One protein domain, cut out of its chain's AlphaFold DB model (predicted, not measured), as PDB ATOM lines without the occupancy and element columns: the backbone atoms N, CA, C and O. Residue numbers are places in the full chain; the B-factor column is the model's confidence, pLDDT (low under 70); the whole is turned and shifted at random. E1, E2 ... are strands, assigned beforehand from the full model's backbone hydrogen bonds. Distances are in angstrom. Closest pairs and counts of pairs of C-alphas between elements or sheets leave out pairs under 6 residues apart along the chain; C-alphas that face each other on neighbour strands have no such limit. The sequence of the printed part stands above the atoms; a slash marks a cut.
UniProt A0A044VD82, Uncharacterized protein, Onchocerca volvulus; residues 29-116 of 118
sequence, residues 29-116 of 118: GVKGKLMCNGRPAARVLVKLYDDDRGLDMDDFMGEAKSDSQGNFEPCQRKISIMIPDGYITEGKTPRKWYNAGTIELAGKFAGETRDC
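What this domain is: This is residues 29 to 116 of the 118 residues of an uncharacterized protein of Onchocerca volvulus (UniProt A0A044VD82). Little regular structure is here: a narrow hairpin, E1 and E2, makes the bar of a T, and a short hairpin, E3 and E4, opens away from it into a wide loop, residues 79 to 112. Of 88 printed residues, 17 are in four named strands, E1 to E4 in chain order, all strand in class, in two antiparallel sheets, with no named helix. The whole is extended, radius of gyration of the C-alphas 18.8 A, spanning 53 by 38 by 31 A.

Where its parts are: After residues 29 to 44, find C-alpha 45 at (-26.292, -26.103, -11.730), where E1, residues 45 to 49, begins and runs 13.2 A. E2, residues 60 to 65, runs 15.5 A. E3, residues 76 to 78, spans 6.4 A; E4, residues 113 to 115, spans 6.7 A and ends at (-27.963, -24.846, -27.624).

How they stand to each other: Look at hairpin E1 and E2, antiparallel at 163 degrees: N 46 and O 64 are within hydrogen-bond range at 2.8 A. In hairpin E3 and E4, antiparallel at 131 degrees, N 78 and O 113 are 2.8 A apart. E2 and E3 are only just apart, closest C-alphas 8.4 A.

The domain as a whole: The C-alphas of Gly 54 and Arg 95 are farthest apart, 56.6 A. The printed part has no cut; the link E3 to E4 is long. Residues 53 to 55 have pLDDT under 70.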
ATOM      1  N   GLY A  29     -17.221 -21.440 -25.052       82.56
ATOM      2  CA  GLY A  29     -17.433 -22.864 -24.804       82.56
ATOM      3  C   GLY A  29     -16.692 -23.299 -23.551       82.56
ATOM      4  O   GLY A  29     -15.496 -23.042 -23.418       82.56
ATOM      5  N   VAL A  30     -17.393 -23.967 -22.635       87.30
ATOM      6  CA  VAL A  30     -16.840 -24.403 -21.349       87.30
ATOM      7  C   VAL A  30     -17.188 -25.866 -21.123       87.30
ATOM      8  O   VAL A  30     -18.322 -26.288 -21.326       87.30
ATOM      9  N   LYS A  31     -16.206 -26.644 -20.667       91.87
ATOM     10  CA  LYS A  31     -16.410 -27.996 -20.148       91.87
ATOM     11  C   LYS A  31     -15.544 -28.203 -18.918       91.87
ATOM     12  O   LYS A  31     -14.445 -27.656 -18.838       91.87
ATOM     13  N   GLY A  32     -16.001 -29.018 -17.981       94.94
ATOM     14  CA  GLY A  32     -15.236 -29.292 -16.771       94.94
ATOM     15  C   GLY A  32     -15.818 -30.420 -15.939       94.94
ATOM     16  O   GLY A  32     -16.763 -31.084 -16.354       94.94
ATOM     17  N   LYS A  33     -15.232 -30.632 -14.756       96.24
ATOM     18  CA  LYS A  33     -15.651 -31.641 -13.781       96.24
ATOM     19  C   LYS A  33     -15.729 -31.023 -12.390       96.24
ATOM     20  O   LYS A  33     -14.737 -30.498 -11.893       96.24
ATOM     21  N   LEU A  34     -16.893 -31.102 -11.759       96.92
ATOM     22  CA  LEU A  34     -17.126 -30.623 -10.403       96.92
ATOM     23  C   LEU A  34     -16.853 -31.737  -9.395       96.92
ATOM     24  O   LEU A  34     -17.334 -32.862  -9.542       96.92
ATOM     25  N   MET A  35     -16.093 -31.409  -8.352       97.26
ATOM     26  CA  MET A  35     -15.696 -32.329  -7.289       97.26
ATOM     27  C   MET A  35     -16.008 -31.713  -5.920       97.26
ATOM     28  O   MET A  35     -15.821 -30.518  -5.719       97.26
ATOM     29  N   CYS A  36     -16.430 -32.535  -4.963       97.03
ATOM     30  CA  CYS A  36     -16.597 -32.187  -3.555       97.03
ATOM     31  C   CYS A  36     -15.870 -33.231  -2.700       97.03
ATOM     32  O   CYS A  36     -16.210 -34.414  -2.745       97.03
ATOM     33  N   ASN A  37     -14.843 -32.816  -1.948       97.04
ATOM     34  CA  ASN A  37     -14.041 -33.701  -1.088       97.04
ATOM     35  C   ASN A  37     -13.536 -34.968  -1.811       97.04
ATOM     36  O   ASN A  37     -13.685 -36.088  -1.325       97.04
ATOM     37  N   GLY A  38     -12.999 -34.799  -3.024       96.65
ATOM     38  CA  GLY A  38     -12.502 -35.907  -3.847       96.65
ATOM     39  C   GLY A  38     -13.583 -36.780  -4.501       96.65
ATOM     40  O   GLY A  38     -13.242 -37.713  -5.222       96.65
ATOM     41  N   ARG A  39     -14.876 -36.481  -4.318       97.32
ATOM     42  CA  ARG A  39     -15.997 -37.186  -4.963       97.32
ATOM     43  C   ARG A  39     -16.634 -36.333  -6.064       97.32
ATOM     44  O   ARG A  39     -16.739 -35.125  -5.878       97.32
ATOM     45  N   PRO A  40     -17.092 -36.919  -7.182       98.05
ATOM     46  CA  PRO A  40     -17.848 -36.178  -8.186       98.05
ATOM     47  C   PRO A  40     -19.095 -35.489  -7.625       98.05
ATOM     48  O   PRO A  40     -19.894 -36.112  -6.924       98.05
ATOM     49  N   ALA A  41     -19.271 -34.207  -7.944       97.27
ATOM     50  CA  ALA A  41     -20.431 -33.420  -7.545       97.27
ATOM     51  C   ALA A  41     -21.479 -33.433  -8.665       97.27
ATOM     52  O   ALA A  41     -21.377 -32.694  -9.646       97.27
ATOM     53  N   ALA A  42     -22.479 -34.298  -8.519       96.01
ATOM     54  CA  ALA A  42     -23.545 -34.481  -9.497       96.01
ATOM     55  C   ALA A  42     -24.709 -33.499  -9.299       96.01
ATOM     56  O   ALA A  42     -25.002 -33.098  -8.172       96.01
ATOM     57  N   ARG A  43     -25.437 -33.203 -10.386       93.91
ATOM     58  CA  ARG A  43     -26.652 -32.366 -10.401       93.91
ATOM     59  C   ARG A  43     -26.432 -30.932  -9.902       93.91
ATOM     60  O   ARG A  43     -27.377 -30.291  -9.444       93.91
ATOM     61  N   VAL A  44     -25.210 -30.419 -10.009       95.49
ATOM     62  CA  VAL A  44     -24.895 -29.023  -9.693       95.49
ATOM     63  C   VAL A  44     -25.232 -28.166 -10.906       95.49
ATOM     64  O   VAL A  44     -24.827 -28.498 -12.019       95.49
ATOM     65  N   LEU A  45     -25.988 -27.087 -10.694       92.88
ATOM     66  CA  LEU A  45     -26.292 -26.103 -11.730       92.88
ATOM     67  C   LEU A  45     -25.071 -25.204 -11.956       92.88
ATOM     68  O   LEU A  45     -24.586 -24.570 -11.022       92.88
ATOM     69  N   VAL A  46     -24.605 -25.151 -13.197       91.57
ATOM     70  CA  VAL A  46     -23.534 -24.282 -13.680       91.57
ATOM     71  C   VAL A  46     -24.165 -23.255 -14.605       91.57
ATOM     72  O   VAL A  46     -24.848 -23.636 -15.552       91.57
ATOM     73  N   LYS A  47     -23.926 -21.974 -14.336       89.84
ATOM     74  CA  LYS A  47     -24.318 -20.861 -15.201       89.84
ATOM     75  C   LYS A  47     -23.065 -20.178 -15.723       89.84
ATOM     76  O   LYS A  47     -22.110 -20.004 -14.968       89.84
ATOM     77  N   LEU A  48     -23.075 -19.840 -17.001       87.61
ATOM     78  CA  LEU A  48     -22.035 -19.079 -17.663       87.61
ATOM     79  C   LEU A  48     -22.504 -17.643 -17.833       87.61
ATOM     80  O   LEU A  48     -23.629 -17.405 -18.272       87.61
ATOM     81  N   TYR A  49     -21.605 -16.727 -17.518       86.82
ATOM     82  CA  TYR A  49     -21.764 -15.302 -17.724       86.82
ATOM     83  C   TYR A  49     -20.528 -14.788 -18.463       86.82
ATOM     84  O   TYR A  49     -19.439 -15.343 -18.263       86.82
ATOM     85  N   ASP A  50     -20.709 -13.799 -19.330       83.21
ATOM     86  CA  ASP A  50     -19.605 -13.003 -19.860       83.21
ATOM     87  C   ASP A  50     -19.154 -12.036 -18.759       83.21
ATOM     88  O   ASP A  50     -19.990 -11.462 -18.065       83.21
ATOM     89  N   ASP A  51     -17.846 -11.932 -18.532       84.02
ATOM     90  CA  ASP A  51     -17.278 -11.030 -17.517       84.02
ATOM     91  C   ASP A  51     -16.863  -9.737 -18.217       84.02
ATOM     92  O   ASP A  51     -15.714  -9.573 -18.653       84.02
ATOM     93  N   ASP A  52     -17.824  -8.829 -18.357       80.93
ATOM     94  CA  ASP A  52     -17.602  -7.529 -18.962       80.93
ATOM     95  C   ASP A  52     -17.141  -6.524 -17.903       80.93
ATOM     96  O   ASP A  52     -17.870  -6.071 -17.021       80.93
ATOM     97  N   ARG A  53     -15.879  -6.096 -17.994       68.25
ATOM     98  CA  ARG A  53     -15.368  -5.037 -17.114       68.25
ATOM     99  C   ARG A  53     -15.963  -3.686 -17.515       68.25
ATOM    100  O   ARG A  53     -15.526  -3.108 -18.509       68.25
ATOM    101  N   GLY A  54     -16.833  -3.095 -16.693       69.48
ATOM    102  CA  GLY A  54     -17.193  -1.676 -16.835       69.48
ATOM    103  C   GLY A  54     -18.621  -1.306 -16.433       69.48
ATOM    104  O   GLY A  54     -19.066  -1.636 -15.342       69.48
ATOM    105  N   LEU A  55     -19.282  -0.514 -17.291       68.26
ATOM    106  CA  LEU A  55     -20.698  -0.117 -17.165       68.26
ATOM    107  C   LEU A  55     -21.660  -1.152 -17.768       68.26
ATOM    108  O   LEU A  55     -22.873  -0.960 -17.688       68.26
ATOM    109  N   ASP A  56     -21.116  -2.179 -18.414       76.08
ATOM    110  CA  ASP A  56     -21.884  -3.297 -18.940       76.08
ATOM    111  C   ASP A  56     -22.205  -4.281 -17.808       76.08
ATOM    112  O   ASP A  56     -21.452  -4.373 -16.836       76.08
ATOM    113  N   MET A  57     -23.350  -4.949 -17.893       75.69
ATOM    114  CA  MET A  57     -23.748  -5.967 -16.925       75.69
ATOM    115  C   MET A  57     -23.358  -7.335 -17.470       75.69
ATOM    116  O   MET A  57     -23.628  -7.600 -18.630       75.69
ATOM    117  N   ASP A  58     -22.819  -8.209 -16.618       82.07
ATOM    118  CA  ASP A  58     -22.481  -9.586 -16.993       82.07
ATOM    119  C   ASP A  58     -23.641 -10.279 -17.737       82.07
ATOM    120  O   ASP A  58     -24.698 -10.583 -17.158       82.07
ATOM    121  N   ASP A  59     -23.433 -10.559 -19.022       82.79
ATOM    122  CA  ASP A  59     -24.436 -11.159 -19.893       82.79
ATOM    123  C   ASP A  59     -24.511 -12.676 -19.686       82.79
ATOM    124  O   ASP A  59     -23.505 -13.384 -19.623       82.79
ATOM    125  N   PHE A  60     -25.722 -13.232 -19.611       83.75
ATOM    126  CA  PHE A  60     -25.899 -14.678 -19.477       83.75
ATOM    127  C   PHE A  60     -25.566 -15.415 -20.786       83.75
ATOM    128  O   PHE A  60     -26.174 -15.162 -21.827       83.75
ATOM    129  N   MET A  61     -24.656 -16.392 -20.719       81.39
ATOM    130  CA  MET A  61     -24.181 -17.147 -21.889       81.39
ATOM    131  C   MET A  61     -24.723 -18.577 -21.989       81.39
ATOM    132  O   MET A  61     -24.627 -19.173 -23.062       81.39
ATOM    133  N   GLY A  62     -25.226 -19.153 -20.891       84.32
ATOM    134  CA  GLY A  62     -25.794 -20.502 -20.888       84.32
ATOM    135  C   GLY A  62     -25.778 -21.216 -19.543       84.32
ATOM    136  O   GLY A  62     -25.110 -20.801 -18.598       84.32
ATOM    137  N   GLU A  63     -26.495 -22.334 -19.450       87.26
ATOM    138  CA  GLU A  63     -26.516 -23.175 -18.254       87.26
ATOM    139  C   GLU A  63     -26.383 -24.670 -18.561       87.26
ATOM    140  O   GLU A  63     -26.727 -25.154 -19.637       87.26
ATOM    141  N   ALA A  64     -25.861 -25.419 -17.594       89.45
ATOM    142  CA  ALA A  64     -25.815 -26.874 -17.618       89.45
ATOM    143  C   ALA A  64     -25.900 -27.447 -16.208       89.45
ATOM    144  O   ALA A  64     -25.555 -26.794 -15.225       89.45
ATOM    145  N   LYS A  65     -26.300 -28.714 -16.104       91.61
ATOM    146  CA  LYS A  65     -26.170 -29.489 -14.867       91.61
ATOM    147  C   LYS A  65     -25.055 -30.508 -15.008       91.61
ATOM    148  O   LYS A  65     -24.948 -31.152 -16.049       91.61
ATOM    149  N   SER A  66     -24.264 -30.682 -13.954       93.73
ATOM    150  CA  SER A  66     -23.252 -31.734 -13.929       93.73
ATOM    151  C   SER A  66     -23.873 -33.137 -13.901       93.73
ATOM    152  O   SER A  66     -24.880 -33.378 -13.224       93.73
ATOM    153  N   ASP A  67     -23.258 -34.072 -14.625       94.92
ATOM    154  CA  ASP A  67     -23.653 -35.480 -14.683       94.92
ATOM    155  C   ASP A  67     -23.272 -36.254 -13.399       94.92
ATOM    156  O   ASP A  67     -22.778 -35.694 -12.419       94.92
ATOM    157  N   SER A  68     -23.502 -37.573 -13.376       96.98
ATOM    158  CA  SER A  68     -23.161 -38.430 -12.225       96.98
ATOM    159  C   SER A  68     -21.657 -38.521 -11.938       96.98
ATOM    160  O   SER A  68     -21.264 -38.844 -10.818       96.98
ATOM    161  N   GLN A  69     -20.820 -38.221 -12.930       97.44
ATOM    162  CA  GLN A  69     -19.369 -38.134 -12.829       97.44
ATOM    163  C   GLN A  69     -18.902 -36.693 -12.589       97.44
ATOM    164  O   GLN A  69     -17.700 -36.444 -12.547       97.44
ATOM    165  N   GLY A  70     -19.821 -35.753 -12.357       96.60
ATOM    166  CA  GLY A  70     -19.526 -34.346 -12.126       96.60
ATOM    167  C   GLY A  70     -19.152 -33.579 -13.394       96.60
ATOM    168  O   GLY A  70     -18.846 -32.394 -13.287       96.60
ATOM    169  N   ASN A  71     -19.170 -34.202 -14.575       96.51
ATOM    170  CA  ASN A  71     -18.835 -33.509 -15.814       96.51
ATOM    171  C   ASN A  71     -19.956 -32.549 -16.200       96.51
ATOM    172  O   ASN A  71     -21.133 -32.881 -16.077       96.51
ATOM    173  N   PHE A  72     -19.591 -31.379 -16.705       92.53
ATOM    174  CA  PHE A  72     -20.525 -30.404 -17.247       92.53
ATOM    175  C   PHE A  72     -19.994 -29.851 -18.571       92.53
ATOM    176  O   PHE A  72     -18.789 -29.653 -18.732       92.53
ATOM    177  N   GLU A  73     -20.909 -29.596 -19.501       89.39
ATOM    178  CA  GLU A  73     -20.667 -28.917 -20.776       89.39
ATOM    179  C   GLU A  73     -21.925 -28.094 -21.116       89.39
ATOM    180  O   GLU A  73     -22.857 -28.622 -21.729       89.39
ATOM    181  N   PRO A  74     -22.027 -26.831 -20.657       78.97
ATOM    182  CA  PRO A  74     -22.972 -25.864 -21.216       78.97
ATOM    183  C   PRO A  74     -22.744 -25.726 -22.721       78.97
ATOM    184  O   PRO A  74     -21.635 -25.958 -23.206       78.97
ATOM    185  N   CYS A  75     -23.801 -25.381 -23.459       79.73
ATOM    186  CA  CYS A  75     -23.848 -25.459 -24.922       79.73
ATOM    187  C   CYS A  75     -23.902 -26.889 -25.484       79.73
ATOM    188  O   CYS A  75     -23.022 -27.296 -26.255       79.73
ATOM    189  N   GLN A  76     -24.934 -27.664 -25.137       81.05
ATOM    190  CA  GLN A  76     -25.100 -29.024 -25.663       81.05
ATOM    191  C   GLN A  76     -25.316 -29.032 -27.184       81.05
ATOM    192  O   GLN A  76     -25.820 -28.075 -27.772       81.05
ATOM    193  N   ARG A  77     -24.931 -30.134 -27.839       85.37
ATOM    194  CA  ARG A  77     -25.198 -30.348 -29.269       85.37
ATOM    195  C   ARG A  77     -26.707 -30.476 -29.489       85.37
ATOM    196  O   ARG A  77     -27.377 -31.205 -28.763       85.37
ATOM    197  N   LYS A  78     -27.223 -29.802 -30.514       87.89
ATOM    198  CA  LYS A  78     -28.630 -29.822 -30.914       87.89
ATOM    199  C   LYS A  78     -28.740 -30.357 -32.333       87.89
ATOM    200  O   LYS A  78     -28.243 -29.750 -33.281       87.89
ATOM    201  N   ILE A  79     -29.398 -31.504 -32.461       91.59
ATOM    202  CA  ILE A  79     -29.759 -32.104 -33.745       91.59
ATOM    203  C   ILE A  79     -31.275 -32.059 -33.920       91.59
ATOM    204  O   ILE A  79     -32.024 -32.147 -32.948       91.59
ATOM    205  N   SER A  80     -31.715 -31.954 -35.167       91.97
ATOM    206  CA  SER A  80     -33.130 -31.987 -35.527       91.97
ATOM    207  C   SER A  80     -33.432 -33.294 -36.243       91.97
ATOM    208  O   SER A  80     -32.766 -33.639 -37.218       91.97
ATOM    209  N   ILE A  81     -34.446 -34.015 -35.771       92.85
ATOM    210  CA  ILE A  81     -34.943 -35.227 -36.421       92.85
ATOM    211  C   ILE A  81     -36.318 -34.896 -36.990       92.85
ATOM    212  O   ILE A  81     -37.248 -34.594 -36.245       92.85
ATOM    213  N   MET A  82     -36.437 -34.943 -38.314       93.18
ATOM    214  CA  MET A  82     -37.717 -34.757 -38.990       93.18
ATOM    215  C   MET A  82     -38.569 -36.012 -38.795       93.18
ATOM    216  O   MET A  82     -38.148 -37.113 -39.153       93.18
ATOM    217  N   ILE A  83     -39.762 -35.843 -38.230       95.66
ATOM    218  CA  ILE A  83     -40.728 -36.927 -38.044       95.66
ATOM    219  C   ILE A  83     -41.748 -36.858 -39.188       95.66
ATOM    220  O   ILE A  83     -42.353 -35.803 -39.365       95.66
ATOM    221  N   PRO A  84     -41.956 -37.934 -39.970       97.14
ATOM    222  CA  PRO A  84     -42.937 -37.915 -41.052       97.14
ATOM    223  C   PRO A  84     -44.368 -37.739 -40.532       97.14
ATOM    224  O   PRO A  84     -44.744 -38.370 -39.542       97.14
ATOM    225  N   ASP A  85     -45.192 -36.985 -41.263       96.70
ATOM    226  CA  ASP A  85     -46.567 -36.637 -40.864       96.70
ATOM    227  C   ASP A  85     -47.444 -37.853 -40.529       96.70
ATOM    228  O   ASP A  85     -48.263 -37.800 -39.617       96.70
ATOM    229  N   GLY A  86     -47.227 -38.999 -41.187       97.16
ATOM    230  CA  GLY A  86     -47.953 -40.246 -40.907       97.16
ATOM    231  C   GLY A  86     -47.720 -40.848 -39.509       97.16
ATOM    232  O   GLY A  86     -48.377 -41.828 -39.153       97.16
ATOM    233  N   TYR A  87     -46.787 -40.299 -38.725       97.31
ATOM    234  CA  TYR A  87     -46.562 -40.643 -37.316       97.31
ATOM    235  C   TYR A  87     -47.134 -39.598 -36.344       97.31
ATOM    236  O   TYR A  87     -47.155 -39.839 -35.137       97.31
ATOM    237  N   ILE A  88     -47.619 -38.458 -36.842       97.06
ATOM    238  CA  ILE A  88     -48.210 -37.397 -36.028       97.06
ATOM    239  C   ILE A  88     -49.685 -37.724 -35.777       97.06
ATOM    240  O   ILE A  88     -50.435 -38.069 -36.687       97.06
ATOM    241  N   THR A  89     -50.111 -37.667 -34.515       96.65
ATOM    242  CA  THR A  89     -51.503 -37.904 -34.110       96.65
ATOM    243  C   THR A  89     -52.078 -36.627 -33.515       96.65
ATOM    244  O   THR A  89     -51.468 -36.035 -32.628       96.65
ATOM    245  N   GLU A  90     -53.271 -36.231 -33.951       95.59
ATOM    246  CA  GLU A  90     -54.037 -35.179 -33.284       95.59
ATOM    247  C   GLU A  90     -54.571 -35.710 -31.942       95.59
ATOM    248  O   GLU A  90     -55.488 -36.533 -31.894       95.59
ATOM    249  N   GLY A  91     -53.940 -35.302 -30.839       94.65
ATOM    250  CA  GLY A  91     -54.321 -35.711 -29.489       94.65
ATOM    251  C   GLY A  91     -53.132 -35.917 -28.551       94.65
ATOM    252  O   GLY A  91     -51.974 -35.787 -28.933       94.65
ATOM    253  N   LYS A  92     -53.427 -36.245 -27.285       95.59
ATOM    254  CA  LYS A  92     -52.409 -36.429 -26.232       95.59
ATOM    255  C   LYS A  92     -51.681 -37.777 -26.299       95.59
ATOM    256  O   LYS A  92     -50.669 -37.946 -25.628       95.59
ATOM    257  N   THR A  93     -52.212 -38.744 -27.044       95.70
ATOM    258  CA  THR A  93     -51.692 -40.115 -27.108       95.70
ATOM    259  C   THR A  93     -51.333 -40.488 -28.551       95.70
ATOM    260  O   THR A  93     -52.162 -40.314 -29.447       95.70
ATOM    261  N   PRO A  94     -50.116 -41.004 -28.817       96.14
ATOM    262  CA  PRO A  94     -49.717 -41.395 -30.167       96.14
ATOM    263  C   PRO A  94     -50.436 -42.679 -30.609       96.14
ATOM    264  O   PRO A  94     -50.507 -43.647 -29.851       96.14
ATOM    265  N   ARG A  95     -50.923 -42.728 -31.858       95.84
ATOM    266  CA  ARG A  95     -51.478 -43.962 -32.465       95.84
ATOM    267  C   ARG A  95     -50.397 -44.916 -32.973       95.84
ATOM    268  O   ARG A  95     -50.632 -46.118 -33.067       95.84
ATOM    269  N   LYS A  96     -49.225 -44.384 -33.327       96.61
ATOM    270  CA  LYS A  96     -48.080 -45.136 -33.842       96.61
ATOM    271  C   LYS A  96     -46.785 -44.474 -33.386       96.61
ATOM    272  O   LYS A  96     -46.688 -43.254 -33.362       96.61
ATOM    273  N   TRP A  97     -45.788 -45.287 -33.063       96.08
ATOM    274  CA  TRP A  97     -44.465 -44.824 -32.656       96.08
ATOM    275  C   TRP A  97     -43.522 -44.736 -33.858       96.08
ATOM    276  O   TRP A  97     -43.451 -45.670 -34.658       96.08
ATOM    277  N   TYR A  98     -42.784 -43.629 -33.969       96.61
ATOM    278  CA  TYR A  98     -41.650 -43.507 -34.886       96.61
ATOM    279  C   TYR A  98     -40.390 -44.029 -34.192       96.61
ATOM    280  O   TYR A  98     -39.937 -43.448 -33.206       96.61
ATOM    281  N   ASN A  99     -39.832 -45.137 -34.681       96.96
ATOM    282  CA  ASN A  99     -38.576 -45.668 -34.162       96.96
ATOM    283  C   ASN A  99     -37.397 -44.976 -34.861       96.96
ATOM    284  O   ASN A  99     -37.096 -45.289 -36.009       96.96
ATOM    285  N   ALA A 100     -36.734 -44.052 -34.164       94.10
ATOM    286  CA  ALA A 100     -35.551 -43.357 -34.674       94.10
ATOM    287  C   ALA A 100     -34.269 -44.221 -34.667       94.10
ATOM    288  O   ALA A 100     -33.255 -43.810 -35.223       94.10
ATOM    289  N   GLY A 101     -34.305 -45.409 -34.052       95.66
ATOM    290  CA  GLY A 101     -33.154 -46.298 -33.916       95.66
ATOM    291  C   GLY A 101     -32.107 -45.796 -32.918       95.66
ATOM    292  O   GLY A 101     -32.405 -45.037 -31.996       95.66
ATOM    293  N   THR A 102     -30.866 -46.248 -33.104       95.99
ATOM    294  CA  THR A 102     -29.689 -45.789 -32.353       95.99
ATOM    295  C   THR A 102     -28.883 -44.843 -33.231       95.99
ATOM    296  O   THR A 102     -28.496 -45.206 -34.340       95.99
ATOM    297  N   ILE A 103     -28.630 -43.634 -32.736       93.50
ATOM    298  CA  ILE A 103     -27.925 -42.587 -33.477       93.50
ATOM    299  C   ILE A 103     -26.509 -42.461 -32.911       93.50
ATOM    300  O   ILE A 103     -26.338 -42.145 -31.734       93.50
ATOM    301  N   GLU A 104     -25.503 -42.700 -33.751       93.25
ATOM    302  CA  GLU A 104     -24.090 -42.507 -33.410       93.25
ATOM    303  C   GLU A 104     -23.733 -41.015 -33.482       93.25
ATOM    304  O   GLU A 104     -23.762 -40.411 -34.555       93.25
ATOM    305  N   LEU A 105     -23.402 -40.414 -32.336       89.23
ATOM    306  CA  LEU A 105     -23.077 -38.988 -32.209       89.23
ATOM    307  C   LEU A 105     -21.566 -38.707 -32.264       89.23
ATOM    308  O   LEU A 105     -21.161 -37.552 -32.118       89.23
ATOM    309  N   ALA A 106     -20.722 -39.719 -32.505       87.88
ATOM    310  CA  ALA A 106     -19.292 -39.529 -32.749       87.88
ATOM    311  C   ALA A 106     -19.017 -38.614 -33.961       87.88
ATOM    312  O   ALA A 106     -18.057 -37.845 -33.950       87.88
ATOM    313  N   GLY A 107     -19.873 -38.657 -34.991       87.54
ATOM    314  CA  GLY A 107     -19.832 -37.743 -36.138       87.54
ATOM    315  C   GLY A 107     -20.634 -36.454 -35.914       87.54
ATOM    316  O   GLY A 107     -21.509 -36.402 -35.050       87.54
ATOM    317  N   LYS A 108     -20.360 -35.408 -36.708       88.44
ATOM    318  CA  LYS A 108     -21.171 -34.173 -36.761       88.44
ATOM    319  C   LYS A 108     -22.285 -34.309 -37.802       88.44
ATOM    320  O   LYS A 108     -22.010 -34.701 -38.935       88.44
ATOM    321  N   PHE A 109     -23.512 -33.941 -37.443       90.18
ATOM    322  CA  PHE A 109     -24.673 -34.004 -38.335       90.18
ATOM    323  C   PHE A 109     -24.809 -32.718 -39.161       90.18
ATOM    324  O   PHE A 109     -24.460 -31.621 -38.716       90.18
ATOM    325  N   ALA A 110     -25.334 -32.833 -40.382       92.53
ATOM    326  CA  ALA A 110     -25.674 -31.664 -41.190       92.53
ATOM    327  C   ALA A 110     -26.781 -30.848 -40.498       92.53
ATOM    328  O   ALA A 110     -27.773 -31.411 -40.044       92.53
ATOM    329  N   GLY A 111     -26.603 -29.527 -40.399       90.22
ATOM    330  CA  GLY A 111     -27.538 -28.641 -39.691       90.22
ATOM    331  C   GLY A 111     -27.464 -28.711 -38.161       90.22
ATOM    332  O   GLY A 111     -28.241 -28.038 -37.492       90.22
ATOM    333  N   GLU A 112     -26.537 -29.489 -37.598       88.27
ATOM    334  CA  GLU A 112     -26.302 -29.519 -36.157       88.27
ATOM    335  C   GLU A 112     -25.851 -28.149 -35.633       88.27
ATOM    336  O   GLU A 112     -24.885 -27.557 -36.133       88.27
ATOM    337  N   THR A 113     -26.528 -27.683 -34.587       87.67
ATOM    338  CA  THR A 113     -26.209 -26.452 -33.858       87.67
ATOM    339  C   THR A 113     -25.806 -26.772 -32.417       87.67
ATOM    340  O   THR A 113     -25.725 -27.935 -32.013       87.67
ATOM    341  N   ARG A 114     -25.505 -25.743 -31.623       81.87
ATOM    342  CA  ARG A 114     -25.340 -25.868 -30.172       81.87
ATOM    343  C   ARG A 114     -26.410 -25.035 -29.493       81.87
ATOM    344  O   ARG A 114     -26.671 -23.917 -29.931       81.87
ATOM    345  N   ASP A 115     -27.017 -25.582 -28.450       79.26
ATOM    346  CA  ASP A 115     -27.963 -24.846 -27.624       79.26
ATOM    347  C   ASP A 115     -27.227 -24.243 -26.431       79.26
ATOM    348  O   ASP A 115     -27.008 -24.911 -25.420       79.26
ATOM    349  N   CYS A 116     -26.742 -23.017 -26.610       71.85
ATOM    350  CA  CYS A 116     -26.085 -22.251 -25.553       71.85
ATOM    351  C   CYS A 116     -27.066 -21.398 -24.751       71.85
ATOM    352  O   CYS A 116     -26.748 -21.013 -23.640       71.85
TER     353      CYS A 116